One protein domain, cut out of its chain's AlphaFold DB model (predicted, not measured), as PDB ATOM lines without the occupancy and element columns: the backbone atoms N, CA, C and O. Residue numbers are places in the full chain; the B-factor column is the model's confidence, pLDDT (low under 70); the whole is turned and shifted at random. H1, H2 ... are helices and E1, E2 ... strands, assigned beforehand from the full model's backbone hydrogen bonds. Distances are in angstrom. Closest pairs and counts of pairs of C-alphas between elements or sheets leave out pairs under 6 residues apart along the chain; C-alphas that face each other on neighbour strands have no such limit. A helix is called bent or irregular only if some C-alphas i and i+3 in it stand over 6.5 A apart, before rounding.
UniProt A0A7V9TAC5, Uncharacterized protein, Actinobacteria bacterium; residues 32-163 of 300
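Overview. This is residues 32 to 163 of the 300 residues of an uncharacterized protein of Actinobacteria bacterium (UniProt A0A7V9TAC5). A strongly twisted, curled sheet, E2 E1 E3 E4, has helix H1 packed on E3, and a long two-stranded hairpin, E5 and E6, packs on H1 through E6; its tip, residues 137 to 142, sticks out. The printed part has 132 residues, with E1 E2 E3 E4 H1 E5 E6 H2 along the chain, both sheets antiparallel, in a mixed class of helices and strands. It is only just loose, close to compact, with a radius of gyration of the C-alphas of 17.0 A and spans of 42 by 40 by 37 A.

Along the chain. E1 is residues 42 to 47, from C-alpha 42 at (216.560, 233.905, 281.326), E2 50 to 55, E3 77 to 85, 25.9 A, and E4 94 to 99. H1 is residues 102 to 120, 27.1 A; E5 is 128 to 138, 30.0 A; E6 is 141 to 151, 29.7 A; H2 is 157 to 161, ending at C-alpha 161 (201.644, 253.714, 297.885).

Arrangement. E3 pairs with E1 over residues 77 to 79, N 79 to O 42 being 2.7 A, and with E4 over 80 to 85, N 82 to O 97 being 3.0 A. In the hairpin E1 and E2, N 43 and O 55 are 2.8 A apart. H1 is on this sheet, over E3, at a height of 9.3 A; the closest C-alphas, of Thr 80 and Ala 105, are 6.2 A apart. The closest C-alphas of H1 and E6, of Ala 104 and Val 147, are 5.7 A apart. In the hairpin E5 and E6, N 134 and O 145 are 2.8 A apart. H1 has a kink of 39 degrees near residue 109 and is irregular, but only just: C-alphas 106 and 109 are 7.0 A apart. In H1, 11 of 15 O i to N i+4 pairs are within hydrogen-bond range; in H2 every such pair is. H2 is apart from H1.

Size, cuts and confidence. The C-alphas of Gly 49 and Ala 162, the two farthest apart, are 49.7 A apart. The printed part has no cut; the link E2 to E3 is long. The mean pLDDT of the printed part is 75.8, with residues 32 to 41 among those under 70.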
ATOM      1  N   HIS A  32     225.237 250.013 288.685       40.81
ATOM      2  CA  HIS A  32     223.871 249.591 288.362       40.81
ATOM      3  C   HIS A  32     223.268 248.714 289.473       40.81
ATOM      4  O   HIS A  32     223.956 247.891 290.083       40.81
ATOM      5  N   PHE A  33     221.965 248.862 289.731       40.06
ATOM      6  CA  PHE A  33     221.239 248.002 290.670       40.06
ATOM      7  C   PHE A  33     220.994 246.618 290.056       40.06
ATOM      8  O   PHE A  33     220.515 246.508 288.929       40.06
ATOM      9  N   ARG A  34     221.288 245.554 290.813       42.16
ATOM     10  CA  ARG A  34     220.991 244.166 290.436       42.16
ATOM     11  C   ARG A  34     219.811 243.658 291.260       42.16
ATOM     12  O   ARG A  34     219.964 243.389 292.451       42.16
ATOM     13  N   PHE A  35     218.650 243.507 290.630       35.22
ATOM     14  CA  PHE A  35     217.500 242.822 291.221       35.22
ATOM     15  C   PHE A  35     217.691 241.306 291.081       35.22
ATOM     16  O   PHE A  35     218.076 240.825 290.018       35.22
ATOM     17  N   THR A  36     217.472 240.542 292.153       36.09
ATOM     18  CA  THR A  36     217.692 239.080 292.154       36.09
ATOM     19  C   THR A  36     216.407 238.257 292.284       36.09
ATOM     20  O   THR A  36     216.476 237.093 292.667       36.09
ATOM     21  N   SER A  37     215.244 238.827 291.954       31.08
ATOM     22  CA  SER A  37     213.948 238.126 291.833       31.08
ATOM     23  C   SER A  37     212.843 239.066 291.293       31.08
ATOM     24  O   SER A  37     213.120 240.251 291.146       31.08
ATOM     25  N   ALA A  38     211.589 238.685 290.987       36.22
ATOM     26  CA  ALA A  38     210.894 237.387 290.891       36.22
ATOM     27  C   ALA A  38     210.451 237.047 289.447       36.22
ATOM     28  O   ALA A  38     209.840 236.007 289.209       36.22
ATOM     29  N   SER A  39     210.838 237.851 288.459       44.88
ATOM     30  CA  SER A  39     210.988 237.387 287.079       44.88
ATOM     31  C   SER A  39     212.472 237.449 286.746       44.88
ATOM     32  O   SER A  39     212.989 238.469 286.302       44.88
ATOM     33  N   ARG A  40     213.189 236.362 287.042       54.22
ATOM     34  CA  ARG A  40     214.561 236.196 286.561       54.22
ATOM     35  C   ARG A  40     214.436 236.002 285.052       54.22
ATOM     36  O   ARG A  40     213.978 234.953 284.602       54.22
ATOM     37  N   GLU A  41     214.716 237.047 284.284       65.75
ATOM     38  CA  GLU A  41     214.863 236.911 282.841       65.75
ATOM     39  C   GLU A  41     215.923 235.857 282.577       65.75
ATOM     40  O   GLU A  41     217.018 235.891 283.146       65.75
ATOM     41  N   TRP A  42     215.584 234.891 281.734       81.19
ATOM     42  CA  TRP A  42     216.560 233.905 281.326       81.19
ATOM     43  C   TRP A  42     217.413 234.513 280.229       81.19
ATOM     44  O   TRP A  42     216.890 234.920 279.199       81.19
ATOM     45  N   LEU A  43     218.725 234.543 280.417       86.44
ATOM     46  CA  LEU A  43     219.650 234.765 279.316       86.44
ATOM     47  C   LEU A  43     219.788 233.443 278.571       86.44
ATOM     48  O   LEU A  43     220.358 232.483 279.091       86.44
ATOM     49  N   GLU A  44     219.227 233.373 277.371       88.12
ATOM     50  CA  GLU A  44     219.178 232.137 276.601       88.12
ATOM     51  C   GLU A  44     219.925 232.261 275.283       88.12
ATOM     52  O   GLU A  44     219.828 233.263 274.570       88.12
ATOM     53  N   LEU A  45     220.638 231.193 274.948       89.38
ATOM     54  CA  LEU A  45     221.172 230.977 273.615       89.38
ATOM     55  C   LEU A  45     220.340 229.881 272.959       89.38
ATOM     56  O   LEU A  45     220.312 228.744 273.436       89.38
ATOM     57  N   TRP A  46     219.671 230.243 271.870       87.06
ATOM     58  CA  TRP A  46     218.898 229.326 271.044       87.06
ATOM     59  C   TRP A  46     219.575 229.145 269.694       87.06
ATOM     60  O   TRP A  46     219.959 230.125 269.052       87.06
ATOM     61  N   SER A  47     219.657 227.897 269.252       87.81
ATOM     62  CA  SER A  47     220.007 227.529 267.883       87.81
ATOM     63  C   SER A  47     218.868 226.730 267.249       87.81
ATOM     64  O   SER A  47     217.854 226.447 267.892       87.81
ATOM     65  N   GLY A  48     219.025 226.337 265.981       83.44
ATOM     66  CA  GLY A  48     218.055 225.465 265.309       83.44
ATOM     67  C   GLY A  48     217.868 224.104 265.998       83.44
ATOM     68  O   GLY A  48     216.850 223.457 265.785       83.44
ATOM     69  N   GLY A  49     218.818 223.686 266.847       87.31
ATOM     70  CA  GLY A  49     218.746 222.449 267.630       87.31
ATOM     71  C   GLY A  49     218.095 222.593 269.011       87.31
ATOM     72  O   GLY A  49     217.943 221.593 269.707       87.31
ATOM     73  N   GLY A  50     217.712 223.808 269.419       88.88
ATOM     74  CA  GLY A  50     217.067 224.079 270.705       88.88
ATOM     75  C   GLY A  50     217.851 225.028 271.613       88.88
ATOM     76  O   GLY A  50     218.674 225.827 271.165       88.88
ATOM     77  N   CYS A  51     217.537 224.972 272.909       88.69
ATOM     78  CA  CYS A  51     218.151 225.816 273.929       88.69
ATOM     79  C   CYS A  51     219.533 225.262 274.277       88.69
ATOM     80  O   CYS A  51     219.643 224.267 274.991       88.69
ATOM     81  N   GLU A  52     220.582 225.912 273.787       91.00
ATOM     82  CA  GLU A  52     221.964 225.526 274.077       91.00
ATOM     83  C   GLU A  52     222.404 226.018 275.449       91.00
ATOM     84  O   GLU A  52     223.170 225.342 276.131       91.00
ATOM     85  N   ARG A  53     221.914 227.196 275.859       89.44
ATOM     86  CA  ARG A  53     222.215 227.789 277.166       89.44
ATOM     87  C   ARG A  53     220.993 228.440 277.764       89.44
ATOM     88  O   ARG A  53     220.217 229.079 277.056       89.44
ATOM     89  N   ARG A  54     220.875 228.329 279.081       89.56
ATOM     90  CA  ARG A  54     219.853 229.010 279.874       89.56
ATOM     91  C   ARG A  54     220.466 229.471 281.182       89.56
ATOM     92  O   ARG A  54     220.735 228.660 282.060       89.56
ATOM     93  N   CYS A  55     220.686 230.767 281.291       87.19
ATOM     94  CA  CYS A  55     221.377 231.411 282.393       87.19
ATOM     95  C   CYS A  55     220.428 232.281 283.207       87.19
ATOM     96  O   CYS A  55     219.671 233.061 282.641       87.19
ATOM     97  N   ASP A  56     220.544 232.224 284.529       80.81
ATOM     98  CA  ASP A  56     219.822 233.121 285.441       80.81
ATOM     99  C   ASP A  56     220.675 234.323 285.917       80.81
ATOM    100  O   ASP A  56     220.334 235.037 286.869       80.81
ATOM    101  N   GLY A  57     221.824 234.514 285.261       78.62
ATOM    102  CA  GLY A  57     222.847 235.505 285.591       78.62
ATOM    103  C   GLY A  57     223.850 235.055 286.662       78.62
ATOM    104  O   GLY A  57     224.784 235.797 286.959       78.62
ATOM    105  N   GLU A  58     223.683 233.876 287.264       81.31
ATOM    106  CA  GLU A  58     224.657 233.281 288.195       81.31
ATOM    107  C   GLU A  58     225.009 231.848 287.802       81.31
ATOM    108  O   GLU A  58     226.185 231.493 287.741       81.31
ATOM    109  N   THR A  59     223.997 231.054 287.468       82.31
ATOM    110  CA  THR A  59     224.105 229.634 287.151       82.31
ATOM    111  C   THR A  59     223.444 229.349 285.805       82.31
ATOM    112  O   THR A  59     222.414 229.923 285.441       82.31
ATOM    113  N   GLU A  60     224.043 228.440 285.049       87.44
ATOM    114  CA  GLU A  60     223.432 227.843 283.872       87.44
ATOM    115  C   GLU A  60     222.535 226.669 284.287       87.44
ATOM    116  O   GLU A  60     223.003 225.663 284.819       87.44
ATOM    117  N   ALA A  61     221.240 226.766 284.003       86.56
ATOM    118  CA  ALA A  61     220.237 225.785 284.406       86.56
ATOM    119  C   ALA A  61     220.391 224.417 283.721       86.56
ATOM    120  O   ALA A  61     219.980 223.409 284.288       86.56
ATOM    121  N   LEU A  62     220.959 224.364 282.509       85.38
ATOM    122  CA  LEU A  62     221.107 223.110 281.757       85.38
ATOM    123  C   LEU A  62     222.280 222.261 282.253       85.38
ATOM    124  O   LEU A  62     222.180 221.039 282.299       85.38
ATOM    125  N   SER A  63     223.392 222.902 282.617       87.75
ATOM    126  CA  SER A  63     224.624 222.212 283.015       87.75
ATOM    127  C   SER A  63     224.889 222.251 284.524       87.75
ATOM    128  O   SER A  63     225.730 221.496 285.011       87.75
ATOM    129  N   GLY A  64     224.220 223.145 285.263       87.00
ATOM    130  CA  GLY A  64     224.475 223.423 286.678       87.00
ATOM    131  C   GLY A  64     225.782 224.179 286.948       87.00
ATOM    132  O   GLY A  64     226.160 224.353 288.106       87.00
ATOM    133  N   LYS A  65     226.502 224.605 285.903       87.94
ATOM    134  CA  LYS A  65     227.780 225.325 286.009       87.94
ATOM    135  C   LYS A  65     227.557 226.833 286.177       87.94
ATOM    136  O   LYS A  65     226.448 227.311 285.935       87.94
ATOM    137  N   PRO A  66     228.591 227.608 286.563       87.25
ATOM    138  CA  PRO A  66     228.501 229.064 286.562       87.25
ATOM    139  C   PRO A  66     228.035 229.596 285.207       87.25
ATOM    140  O   PRO A  66     228.417 229.071 284.160       87.25
ATOM    141  N   CYS A  67     227.203 230.632 285.236       84.94
ATOM    142  CA  CYS A  67     226.650 231.214 284.027       84.94
ATOM    143  C   CYS A  67     227.756 231.779 283.120       84.94
ATOM    144  O   CYS A  67     228.596 232.561 283.558       84.94
ATOM    145  N   LEU A  68     227.713 231.397 281.840       84.81
ATOM    146  CA  LEU A  68     228.663 231.823 280.805       84.81
ATOM    147  C   LEU A  68     228.123 232.945 279.905       84.81
ATOM    148  O   LEU A  68     228.813 233.380 278.988       84.81
ATOM    149  N   CYS A  69     226.884 233.388 280.119       80.69
ATOM    150  CA  CYS A  69     226.324 234.511 279.377       80.69
ATOM    151  C   CYS A  69     226.920 235.821 279.897       80.69
ATOM    152  O   CYS A  69     226.691 236.200 281.046       80.69
ATOM    153  N   ASN A  70     227.658 236.512 279.033       73.62
ATOM    154  CA  ASN A  70     228.124 237.866 279.284       73.62
ATOM    155  C   ASN A  70     227.000 238.859 278.915       73.62
ATOM    156  O   ASN A  70     226.563 238.839 277.765       73.62
ATOM    157  N   PRO A  71     226.513 239.710 279.840       60.00
ATOM    158  CA  PRO A  71     225.473 240.698 279.541       60.00
ATOM    159  C   PRO A  71     225.900 241.749 278.504       60.00
ATOM    160  O   PRO A  71     225.039 242.305 277.822       60.00
ATOM    161  N   ASP A  72     227.203 241.985 278.340       64.50
ATOM    162  CA  ASP A  72     227.736 242.930 277.351       64.50
ATOM    163  C   ASP A  72     227.830 242.319 275.939       64.50
ATOM    164  O   ASP A  72     227.956 243.035 274.940       64.50
ATOM    165  N   GLU A  73     227.717 240.991 275.823       67.44
ATOM    166  CA  GLU A  73     227.736 240.268 274.553       67.44
ATOM    167  C   GLU A  73     226.335 239.792 274.157       67.44
ATOM    168  O   GLU A  73     225.624 239.121 274.900       67.44
ATOM    169  N   ARG A  74     225.939 240.059 272.910       67.75
ATOM    170  CA  ARG A  74     224.580 239.764 272.413       67.75
ATOM    171  C   ARG A  74     224.311 238.291 272.082       67.75
ATOM    172  O   ARG A  74     223.289 238.000 271.461       67.75
ATOM    173  N   ALA A  75     225.219 237.377 272.424       80.81
ATOM    174  CA  ALA A  75     225.055 235.956 272.122       80.81
ATOM    175  C   ALA A  75     223.861 235.364 272.886       80.81
ATOM    176  O   ALA A  75     223.008 234.713 272.284       80.81
ATOM    177  N   CYS A  76     223.760 235.645 274.188       85.88
ATOM    178  CA  CYS A  76     222.577 235.298 274.965       85.88
ATOM    179  C   CYS A  76     221.551 236.431 274.882       85.88
ATOM    180  O   CYS A  76     221.876 237.594 275.120       85.88
ATOM    181  N   LYS A  77     220.305 236.092 274.555       84.69
ATOM    182  CA  LYS A  77     219.198 237.050 274.527       84.69
ATOM    183  C   LYS A  77     218.419 236.967 275.836       84.69
ATOM    184  O   LYS A  77     218.213 235.856 276.325       84.69
ATOM    185  N   PRO A  78     217.962 238.097 276.395       83.88
ATOM    186  CA  PRO A  78     217.032 238.058 277.506       83.88
ATOM    187  C   PRO A  78     215.707 237.498 277.001       83.88
ATOM    188  O   PRO A  78     215.144 237.985 276.022       83.88
ATOM    189  N   THR A  79     215.219 236.463 277.667       83.69
ATOM    190  CA  THR A  79     213.954 235.814 277.362       83.69
ATOM    191  C   THR A  79     212.997 236.005 278.528       83.69
ATOM    192  O   THR A  79     213.184 235.455 279.618       83.69
ATOM    193  N   THR A  80     211.934 236.761 278.270       78.19
ATOM    194  CA  THR A  80     210.821 236.974 279.195       78.19
ATOM    195  C   THR A  80     209.694 236.013 278.845       78.19
ATOM    196  O   THR A  80     209.244 235.982 277.700       78.19
ATOM    197  N   ARG A  81     209.229 235.231 279.827       79.12
ATOM    198  CA  ARG A  81     208.056 234.356 279.692       79.12
ATOM    199  C   ARG A  81     207.068 234.656 280.801       79.12
ATOM    200  O   ARG A  81     207.412 234.523 281.972       79.12
ATOM    201  N   ILE A  82     205.852 235.034 280.428       76.56
ATOM    202  CA  ILE A  82     204.788 235.375 281.374       76.56
ATOM    203  C   ILE A  82     203.543 234.590 280.985       76.56
ATOM    204  O   ILE A  82     203.179 234.545 279.810       76.56
ATOM    205  N   ALA A  83     202.914 233.947 281.965       74.94
ATOM    206  CA  ALA A  83     201.623 233.304 281.788       74.94
ATOM    207  C   ALA A  83     200.520 234.238 282.295       74.94
ATOM    208  O   ALA A  83     200.618 234.766 283.401       74.94
ATOM    209  N   PHE A  84     199.476 234.412 281.492       71.44
ATOM    210  CA  PHE A  84     198.287 235.186 281.828       71.44
ATOM    211  C   PHE A  84     197.063 234.283 281.824       71.44
ATOM    212  O   PHE A  84     197.034 233.265 281.132       71.44
ATOM    213  N   MET A  85     196.045 234.686 282.574       71.19
ATOM    214  CA  MET A  85     194.724 234.078 282.535       71.19
ATOM    215  C   MET A  85     193.774 235.025 281.803       71.19
ATOM    216  O   MET A  85     193.652 236.186 282.183       71.19
ATOM    217  N   LEU A  86     193.119 234.529 280.759       73.88
ATOM    218  CA  LEU A  86     192.059 235.215 280.035       73.88
ATOM    219  C   LEU A  86     190.710 234.692 280.549       73.88
ATOM    220  O   LEU A  86     190.383 233.535 280.275       73.88
ATOM    221  N   PRO A  87     189.942 235.495 281.304       69.62
ATOM    222  CA  PRO A  87     188.731 235.026 281.982       69.62
ATOM    223  C   PRO A  87     187.594 234.673 281.014       69.62
ATOM    224  O   PRO A  87     186.820 233.761 281.291       69.62
ATOM    225  N   ASP A  88     187.525 235.347 279.865       74.31
ATOM    226  CA  ASP A  88     186.417 235.211 278.910       74.31
ATOM    227  C   ASP A  88     186.675 234.151 277.822       74.31
ATOM    228  O   ASP A  88     185.905 234.017 276.870       74.31
ATOM    229  N   VAL A  89     187.769 233.389 277.938       72.12
ATOM    230  CA  VAL A  89     188.135 232.333 276.984       72.12
ATOM    231  C   VAL A  89     187.726 230.963 277.539       72.12
ATOM    232  O   VAL A  89     188.134 230.615 278.649       72.12
ATOM    233  N   PRO A  90     186.977 230.134 276.782       66.25
ATOM    234  CA  PRO A  90     186.620 228.784 277.215       66.25
ATOM    235  C   PRO A  90     187.845 227.921 277.569       66.25
ATOM    236  O   PRO A  90     188.830 227.884 276.832       66.25
ATOM    237  N   GLY A  91     187.767 227.170 278.673       72.50
ATOM    238  CA  GLY A  91     188.842 226.297 279.162       72.50
ATOM    239  C   GLY A  91     189.590 226.884 280.363       72.50
ATOM    240  O   GLY A  91     189.011 227.611 281.161       72.50
ATOM    241  N   PHE A  92     190.876 226.551 280.520       64.56
ATOM    242  CA  PHE A  92     191.706 227.088 281.614       64.56
ATOM    243  C   PHE A  92     192.157 228.540 281.381       64.56
ATOM    244  O   PHE A  92     192.759 229.134 282.273       64.56
ATOM    245  N   GLY A  93     191.917 229.100 280.188       64.94
ATOM    246  CA  GLY A  93     192.225 230.496 279.864       64.94
ATOM    247  C   GLY A  93     193.709 230.872 279.945       64.94
ATOM    248  O   GLY A  93     194.033 232.053 279.916       64.94
ATOM    249  N   LEU A  94     194.630 229.910 280.074       70.75
ATOM    250  CA  LEU A  94     196.056 230.189 280.245       70.75
ATOM    251  C   LEU A  94     196.726 230.459 278.897       70.75
ATOM    252  O   LEU A  94     196.788 229.580 278.039       70.75
ATOM    253  N   VAL A  95     197.288 231.654 278.744       71.88
ATOM    254  CA  VAL A  95     198.087 232.054 277.578       71.88
ATOM    255  C   VAL A  95     199.496 232.427 278.010       71.88
ATOM    256  O   VAL A  95     199.708 232.902 279.123       71.88
ATOM    257  N   ARG A  96     200.481 232.217 277.133       79.62
ATOM    258  CA  ARG A  96     201.884 232.547 277.407       79.62
ATOM    259  C   ARG A  96     202.381 233.615 276.446       79.62
ATOM    260  O   ARG A  96     202.365 233.407 275.238       79.62
ATOM    261  N   LEU A  97     202.886 234.713 276.996       80.12
ATOM    262  CA  LEU A  97     203.711 235.678 276.280       80.12
ATOM    263  C   LEU A  97     205.172 235.249 276.375       80.12
ATOM    264  O   LEU A  97     205.666 234.942 277.461       80.12
ATOM    265  N   GLU A  98     205.863 235.266 275.241       83.88
ATOM    266  CA  GLU A  98     207.296 235.019 275.145       83.88
ATOM    267  C   GLU A  98     207.941 236.143 274.332       83.88
ATOM    268  O   GLU A  98     207.493 236.452 273.230       83.88
ATOM    269  N   SER A  99     208.967 236.786 274.890       82.31
ATOM    270  CA  SER A  99     209.713 237.854 274.224       82.31
ATOM    271  C   SER A  99     211.210 237.662 274.408       82.31
ATOM    272  O   SER A  99     211.665 237.386 275.516       82.31
ATOM    273  N   HIS A 100     211.964 237.860 273.326       83.44
ATOM    274  CA  HIS A 100     213.433 237.829 273.306       83.44
ATOM    275  C   HIS A 100     214.056 239.229 273.144       83.44
ATOM    276  O   HIS A 100     215.220 239.371 272.759       83.44
ATOM    277  N   GLY A 101     213.245 240.279 273.306       79.12
ATOM    278  CA  GLY A 101     213.652 241.663 273.092       79.12
ATOM    279  C   GLY A 101     214.206 242.307 274.359       79.12
ATOM    280  O   GLY A 101     213.586 242.233 275.414       79.12
ATOM    281  N   TRP A 102     215.318 243.030 274.229       77.44
ATOM    282  CA  TRP A 102     215.925 243.787 275.332       77.44
ATOM    283  C   TRP A 102     215.009 244.873 275.912       77.44
ATOM    284  O   TRP A 102     215.029 245.111 277.111       77.44
ATOM    285  N   ASN A 103     214.168 245.500 275.087       79.25
ATOM    286  CA  ASN A 103     213.219 246.509 275.571       79.25
ATOM    287  C   ASN A 103     212.069 245.872 276.361       79.25
ATOM    288  O   ASN A 103     211.650 246.403 277.378       79.25
ATOM    289  N   ALA A 104     211.597 244.700 275.927       77.06
ATOM    290  CA  ALA A 104     210.583 243.952 276.667       77.06
ATOM    291  C   ALA A 104     211.121 243.492 278.027       77.06
ATOM    292  O   ALA A 104     210.430 243.611 279.030       77.06
ATOM    293  N   ALA A 105     212.368 243.018 278.048       77.62
ATOM    294  CA  ALA A 105     213.101 242.718 279.268       77.62
ATOM    295  C   ALA A 105     213.229 243.954 280.177       77.62
ATOM    296  O   ALA A 105     212.952 243.894 281.361       77.62
ATOM    297  N   ALA A 106     213.527 245.135 279.638       79.81
ATOM    298  CA  ALA A 106     213.602 246.339 280.466       79.81
ATOM    299  C   ALA A 106     212.240 246.795 281.039       79.81
ATOM    300  O   ALA A 106     212.193 247.303 282.158       79.81
ATOM    301  N   GLU A 107     211.141 246.649 280.291       78.75
ATOM    302  CA  GLU A 107     209.841 247.246 280.649       78.75
ATOM    303  C   GLU A 107     208.914 246.305 281.436       78.75
ATOM    304  O   GLU A 107     208.229 246.733 282.366       78.75
ATOM    305  N   LEU A 108     208.878 245.016 281.093       81.31
ATOM    306  CA  LEU A 108     207.899 244.076 281.648       81.31
ATOM    307  C   LEU A 108     208.093 243.720 283.135       81.31
ATOM    308  O   LEU A 108     207.077 243.624 283.831       81.31
ATOM    309  N   PRO A 109     209.317 243.518 283.665       80.00
ATOM    310  CA  PRO A 109     209.508 243.056 285.041       80.00
ATOM    311  C   PRO A 109     208.846 243.948 286.089       80.00
ATOM    312  O   PRO A 109     208.321 243.436 287.076       80.00
ATOM    313  N   GLY A 110     208.819 245.266 285.865       79.50
ATOM    314  CA  GLY A 110     208.196 246.215 286.789       79.50
ATOM    315  C   GLY A 110     206.696 245.964 286.964       79.50
ATOM    316  O   GLY A 110     206.218 245.819 288.087       79.50
ATOM    317  N   ALA A 111     205.957 245.846 285.858       79.50
ATOM    318  CA  ALA A 111     204.524 245.553 285.897       79.50
ATOM    319  C   ALA A 111     204.242 244.132 286.417       79.50
ATOM    320  O   ALA A 111     203.310 243.920 287.195       79.50
ATOM    321  N   VAL A 112     205.073 243.158 286.030       80.38
ATOM    322  CA  VAL A 112     204.948 241.768 286.488       80.38
ATOM    323  C   VAL A 112     205.131 241.659 287.998       80.38
ATOM    324  O   VAL A 112     204.366 240.944 288.634       80.38
ATOM    325  N   ASP A 113     206.084 242.375 288.596       79.19
ATOM    326  CA  ASP A 113     206.290 242.340 290.049       79.19
ATOM    327  C   ASP A 113     205.036 242.800 290.811       79.19
ATOM    328  O   ASP A 113     204.612 242.153 291.770       79.19
ATOM    329  N   VAL A 114     204.374 243.860 290.336       78.25
ATOM    330  CA  VAL A 114     203.107 244.341 290.913       78.25
ATOM    331  C   VAL A 114     202.013 243.275 290.811       78.25
ATOM    332  O   VAL A 114     201.366 242.950 291.811       78.25
ATOM    333  N   LEU A 115     201.841 242.681 289.627       77.25
ATOM    334  CA  LEU A 115     200.864 241.615 289.391       77.25
ATOM    335  C   LEU A 115     201.138 240.365 290.238       77.25
ATOM    336  O   LEU A 115     200.212 239.733 290.742       77.25
ATOM    337  N   MET A 116     202.404 240.011 290.438       75.31
ATOM    338  CA  MET A 116     202.784 238.844 291.234       75.31
ATOM    339  C   MET A 116     202.554 239.072 292.728       75.31
ATOM    340  O   MET A 116     202.104 238.160 293.423       75.31
ATOM    341  N   ARG A 117     202.796 240.288 293.234       77.38
ATOM    342  CA  ARG A 117     202.460 240.657 294.621       77.38
ATOM    343  C   ARG A 117     200.958 240.580 294.874       77.38
ATOM    344  O   ARG A 117     200.542 240.039 295.895       77.38
ATOM    345  N   ALA A 118     200.160 241.068 293.928       73.44
ATOM    346  CA  ALA A 118     198.710 240.936 293.945       73.44
ATOM    347  C   ALA A 118     198.261 239.469 293.988       73.44
ATOM    348  O   ALA A 118     197.518 239.065 294.884       73.44
ATOM    349  N   ALA A 119     198.792 238.652 293.076       72.88
ATOM    350  CA  ALA A 119     198.469 237.233 292.991       72.88
ATOM    351  C   ALA A 119     198.861 236.470 294.267       72.88
ATOM    352  O   ALA A 119     198.112 235.608 294.729       72.88
ATOM    353  N   ALA A 120     199.990 236.818 294.895       72.75
ATOM    354  CA  ALA A 120     200.416 236.238 296.173       72.75
ATOM    355  C   ALA A 120     199.425 236.521 297.320       72.75
ATOM    356  O   ALA A 120     199.333 235.741 298.270       72.75
ATOM    357  N   GLN A 121     198.662 237.608 297.213       74.94
ATOM    358  CA  GLN A 121     197.592 237.980 298.140       74.94
ATOM    359  C   GLN A 121     196.220 237.419 297.721       74.94
ATOM    360  O   GLN A 121     195.221 237.686 298.382       74.94
ATOM    361  N   GLY A 122     196.162 236.614 296.652       68.69
ATOM    362  CA  GLY A 122     194.923 236.050 296.114       68.69
ATOM    363  C   GLY A 122     194.089 237.041 295.301       68.69
ATOM    364  O   GLY A 122     192.929 236.755 295.016       68.69
ATOM    365  N   ALA A 123     194.659 238.190 294.934       69.94
ATOM    366  CA  ALA A 123     194.002 239.195 294.115       69.94
ATOM    367  C   ALA A 123     194.405 239.046 292.641       69.94
ATOM    368  O   ALA A 123     195.586 238.923 292.314       69.94
ATOM    369  N   PHE A 124     193.422 239.107 291.745       70.31
ATOM    370  CA  PHE A 124     193.628 239.210 290.303       70.31
ATOM    371  C   PHE A 124     193.460 240.669 289.880       70.31
ATOM    372  O   PHE A 124     192.433 241.280 290.151       70.31
ATOM    373  N   ILE A 125     194.474 241.258 289.251       76.31
ATOM    374  CA  ILE A 125     194.364 242.615 288.709       76.31
ATOM    375  C   ILE A 125     194.016 242.493 287.224       76.31
ATOM    376  O   ILE A 125     194.789 241.875 286.487       76.31
ATOM    377  N   PRO A 126     192.898 243.082 286.762       73.75
ATOM    378  CA  PRO A 126     192.640 243.232 285.338       73.75
ATOM    379  C   PRO A 126     193.771 244.026 284.680       73.75
ATOM    380  O   PRO A 126     194.026 245.173 285.052       73.75
ATOM    381  N   ALA A 127     194.435 243.410 283.708       78.56
ATOM    382  CA  ALA A 127     195.543 243.999 282.972       78.56
ATOM    383  C   ALA A 127     195.267 243.932 281.469       78.56
ATOM    384  O   ALA A 127     194.671 242.969 280.980       78.56
ATOM    385  N   VAL A 128     195.732 244.938 280.734       80.88
ATOM    386  CA  VAL A 128     195.645 244.981 279.274       80.88
ATOM    387  C   VAL A 128     197.044 244.789 278.709       80.88
ATOM    388  O   VAL A 128     197.944 245.585 278.959       80.88
ATOM    389  N   LEU A 129     197.230 243.725 277.929       80.88
ATOM    390  CA  LEU A 129     198.459 243.513 277.172       80.88
ATOM    391  C   LEU A 129     198.347 244.231 275.822       80.88
ATOM    392  O   LEU A 129     197.471 243.907 275.021       80.88
ATOM    393  N   ARG A 130     199.245 245.183 275.561       81.00
ATOM    394  CA  ARG A 130     199.323 245.930 274.296       81.00
ATOM    395  C   ARG A 130     200.652 245.667 273.594       81.00
ATOM    396  O   ARG A 130     201.672 245.435 274.238       81.00
ATOM    397  N   LEU A 131     200.639 245.716 272.265       81.19
ATOM    398  CA  LEU A 131     201.843 245.710 271.437       81.19
ATOM    399  C   LEU A 131     202.078 247.129 270.923       81.19
ATOM    400  O   LEU A 131     201.302 247.623 270.110       81.19
ATOM    401  N   GLU A 132     203.129 247.787 271.404       80.19
ATOM    402  CA  GLU A 132     203.465 249.153 271.011       80.19
ATOM    403  C   GLU A 132     204.551 249.154 269.930       80.19
ATOM    404  O   GLU A 132     205.692 248.761 270.207       80.19
ATOM    405  N   PRO A 133     204.241 249.583 268.694       82.62
ATOM    406  CA  PRO A 133     205.265 249.828 267.692       82.62
ATOM    407  C   PRO A 133     206.077 251.061 268.095       82.62
ATOM    408  O   PRO A 133     205.532 252.111 268.425       82.62
ATOM    409  N   ARG A 134     207.400 250.938 268.060       81.88
ATOM    410  CA  ARG A 134     208.341 252.013 268.372       81.88
ATOM    411  C   ARG A 134     209.445 252.060 267.328       81.88
ATOM    412  O   ARG A 134     209.733 251.080 266.634       81.88
ATOM    413  N   THR A 135     210.087 253.216 267.221       86.25
ATOM    414  CA  THR A 135     211.255 253.404 266.365       86.25
ATOM    415  C   THR A 135     212.418 253.938 267.191       86.25
ATOM    416  O   THR A 135     212.233 254.697 268.138       86.25
ATOM    417  N   SER A 136     213.633 253.500 266.877       81.38
ATOM    418  CA  SER A 136     214.858 254.040 267.470       81.38
ATOM    419  C   SER A 136     215.846 254.340 266.362       81.38
ATOM    420  O   SER A 136     216.077 253.502 265.487       81.38
ATOM    421  N   LYS A 137     216.432 255.536 266.407       85.88
ATOM    422  CA  LYS A 137     217.541 255.938 265.547       85.88
ATOM    423  C   LYS A 137     218.833 255.748 266.339       85.88
ATOM    424  O   LYS A 137     219.031 256.408 267.355       85.88
ATOM    425  N   LYS A 138     219.699 254.836 265.901       78.44
ATOM    426  CA  LYS A 138     221.029 254.623 266.491       78.44
ATOM    427  C   LYS A 138     222.045 254.480 265.367       78.44
ATOM    428  O   LYS A 138     221.786 253.750 264.414       78.44
ATOM    429  N   ASP A 139     223.159 255.200 265.463       72.94
ATOM    430  CA  ASP A 139     224.226 255.206 264.450       72.94
ATOM    431  C   ASP A 139     223.707 255.539 263.032       72.94
ATOM    432  O   ASP A 139     224.097 254.920 262.046       72.94
ATOM    433  N   GLY A 140     222.748 256.472 262.930       84.38
ATOM    434  CA  GLY A 140     222.121 256.868 261.658       84.38
ATOM    435  C   GLY A 140     221.141 255.848 261.061       84.38
ATOM    436  O   GLY A 140     220.543 256.118 260.025       84.38
ATOM    437  N   GLN A 141     220.926 254.696 261.707       69.88
ATOM    438  CA  GLN A 141     219.970 253.679 261.264       69.88
ATOM    439  C   GLN A 141     218.678 253.748 262.081       69.88
ATOM    440  O   GLN A 141     218.701 253.628 263.310       69.88
ATOM    441  N   THR A 142     217.539 253.874 261.395       86.44
ATOM    442  CA  THR A 142     216.211 253.743 262.009       86.44
ATOM    443  C   THR A 142     215.834 252.269 262.100       86.44
ATOM    444  O   THR A 142     215.703 251.584 261.089       86.44
ATOM    445  N   ARG A 143     215.621 251.770 263.317       76.50
ATOM    446  CA  ARG A 143     215.079 250.431 263.570       76.50
ATOM    447  C   ARG A 143     213.660 250.554 264.097       76.50
ATOM    448  O   ARG A 143     213.435 251.227 265.099       76.50
ATOM    449  N   ARG A 144     212.718 249.884 263.433       80.75
ATOM    450  CA  ARG A 144     211.338 249.714 263.903       80.75
ATOM    451  C   ARG A 144     211.257 248.409 264.700       80.75
ATOM    452  O   ARG A 144     211.799 247.395 264.263       80.75
ATOM    453  N   PHE A 145     210.634 248.431 265.869       80.69
ATOM    454  CA  PHE A 145     210.457 247.260 266.731       80.69
ATOM    455  C   PHE A 145     209.131 247.357 267.484       80.69
ATOM    456  O   PHE A 145     208.549 248.429 267.587       80.69
ATOM    457  N   VAL A 146     208.650 246.231 268.005       80.69
ATOM    458  CA  VAL A 146     207.403 246.164 268.775       80.69
ATOM    459  C   VAL A 146     207.737 245.774 270.206       80.69
ATOM    460  O   VAL A 146     208.487 244.820 270.424       80.69
ATOM    461  N   VAL A 147     207.200 246.515 271.174       82.38
ATOM    462  CA  VAL A 147     207.385 246.251 272.603       82.38
ATOM    463  C   VAL A 147     206.054 245.808 273.212       82.38
ATOM    464  O   VAL A 147     205.066 246.531 273.090       82.38
ATOM    465  N   PRO A 148     205.985 244.628 273.851       78.81
ATOM    466  CA  PRO A 148     204.843 244.268 274.678       78.81
ATOM    467  C   PRO A 148     204.827 245.123 275.949       78.81
ATOM    468  O   PRO A 148     205.821 245.175 276.671       78.81
ATOM    469  N   VAL A 149     203.691 245.753 276.228       83.69
ATOM    470  CA  VAL A 149     203.468 246.603 277.403       83.69
ATOM    471  C   VAL A 149     202.255 246.083 278.163       83.69
ATOM    472  O   VAL A 149     201.233 245.753 277.560       83.69
ATOM    473  N   ILE A 150     202.376 245.998 279.488       82.69
ATOM    474  CA  ILE A 150     201.278 245.627 280.381       82.69
ATOM    475  C   ILE A 150     200.745 246.899 281.026       82.69
ATOM    476  O   ILE A 150     201.459 247.563 281.775       82.69
ATOM    477  N   ASP A 151     199.491 247.209 280.738       83.25
ATOM    478  CA  ASP A 151     198.766 248.329 281.317       83.25
ATOM    479  C   ASP A 151     197.833 247.839 282.433       83.25
ATOM    480  O   ASP A 151     197.220 246.773 282.324       83.25
ATOM    481  N   LEU A 152     197.733 248.614 283.511       82.25
ATOM    482  CA  LEU A 152     196.972 248.296 284.721       82.25
ATOM    483  C   LEU A 152     195.925 249.396 284.962       82.25
ATOM    484  O   LEU A 152     196.039 250.147 285.930       82.25
ATOM    485  N   PRO A 153     194.892 249.513 284.108       77.44
ATOM    486  CA  PRO A 153     193.973 250.656 284.123       77.44
ATOM    487  C   PRO A 153     193.145 250.757 285.410       77.44
ATOM    488  O   PRO A 153     192.656 251.829 285.760       77.44
ATOM    489  N   SER A 154     192.970 249.639 286.116       73.25
ATOM    490  CA  SER A 154     192.241 249.575 287.383       73.25
ATOM    491  C   SER A 154     193.096 249.971 288.590       73.25
ATOM    492  O   SER A 154     192.545 250.234 289.654       73.25
ATOM    493  N   LEU A 155     194.422 250.044 288.443       74.75
ATOM    494  CA  LEU A 155     195.347 250.292 289.542       74.75
ATOM    495  C   LEU A 155     195.676 251.782 289.659       74.75
ATOM    496  O   LEU A 155     196.300 252.368 288.774       74.75
ATOM    497  N   LYS A 156     195.333 252.397 290.794       76.88
ATOM    498  CA  LYS A 156     195.755 253.769 291.102       76.88
ATOM    499  C   LYS A 156     197.028 253.766 291.935       76.88
ATOM    500  O   LYS A 156     197.131 253.086 292.949       76.88
ATOM    501  N   ILE A 157     197.986 254.609 291.555       72.50
ATOM    502  CA  ILE A 157     199.284 254.725 292.241       72.50
ATOM    503  C   ILE A 157     199.122 255.121 293.717       72.50
ATOM    504  O   ILE A 157     199.856 254.619 294.566       72.50
ATOM    505  N   GLY A 158     198.139 255.969 294.039       71.12
ATOM    506  CA  GLY A 158     197.844 256.351 295.424       71.12
ATOM    507  C   GLY A 158     197.491 255.157 296.318       71.12
ATOM    508  O   GLY A 158     197.953 255.095 297.450       71.12
ATOM    509  N   GLU A 159     196.764 254.173 295.784       66.38
ATOM    510  CA  GLU A 159     196.365 252.955 296.505       66.38
ATOM    511  C   GLU A 159     197.563 252.010 296.698       66.38
ATOM    512  O   GLU A 159     197.766 251.455 297.776       66.38
ATOM    513  N   VAL A 160     198.441 251.908 295.692       65.38
ATOM    514  CA  VAL A 160     199.694 251.136 295.791       65.38
ATOM    515  C   VAL A 160     200.620 251.701 296.872       65.38
ATOM    516  O   VAL A 160     201.215 250.941 297.637       65.38
ATOM    517  N   LEU A 161     200.759 253.031 296.936       65.50
ATOM    518  CA  LEU A 161     201.644 253.714 297.885       65.50
ATOM    519  C   LEU A 161     201.079 253.762 299.307       65.50
ATOM    520  O   LEU A 161     201.854 253.715 300.261       65.50
ATOM    521  N   ALA A 162     199.755 253.822 299.461       64.62
ATOM    522  CA  ALA A 162     199.097 253.815 300.765       64.62
ATOM    523  C   ALA A 162     199.242 252.475 301.508       64.62
ATOM    524  O   ALA A 162     198.913 252.386 302.688       64.62
ATOM    525  N   GLY A 163     199.716 251.414 300.839       54.78
ATOM    526  CA  GLY A 163     199.766 250.067 301.416       54.78
ATOM    527  C   GLY A 163     198.378 249.465 301.672       54.78
ATOM    528  O   GLY A 163     198.277 248.334 302.151       54.78
TER     529      GLY A 163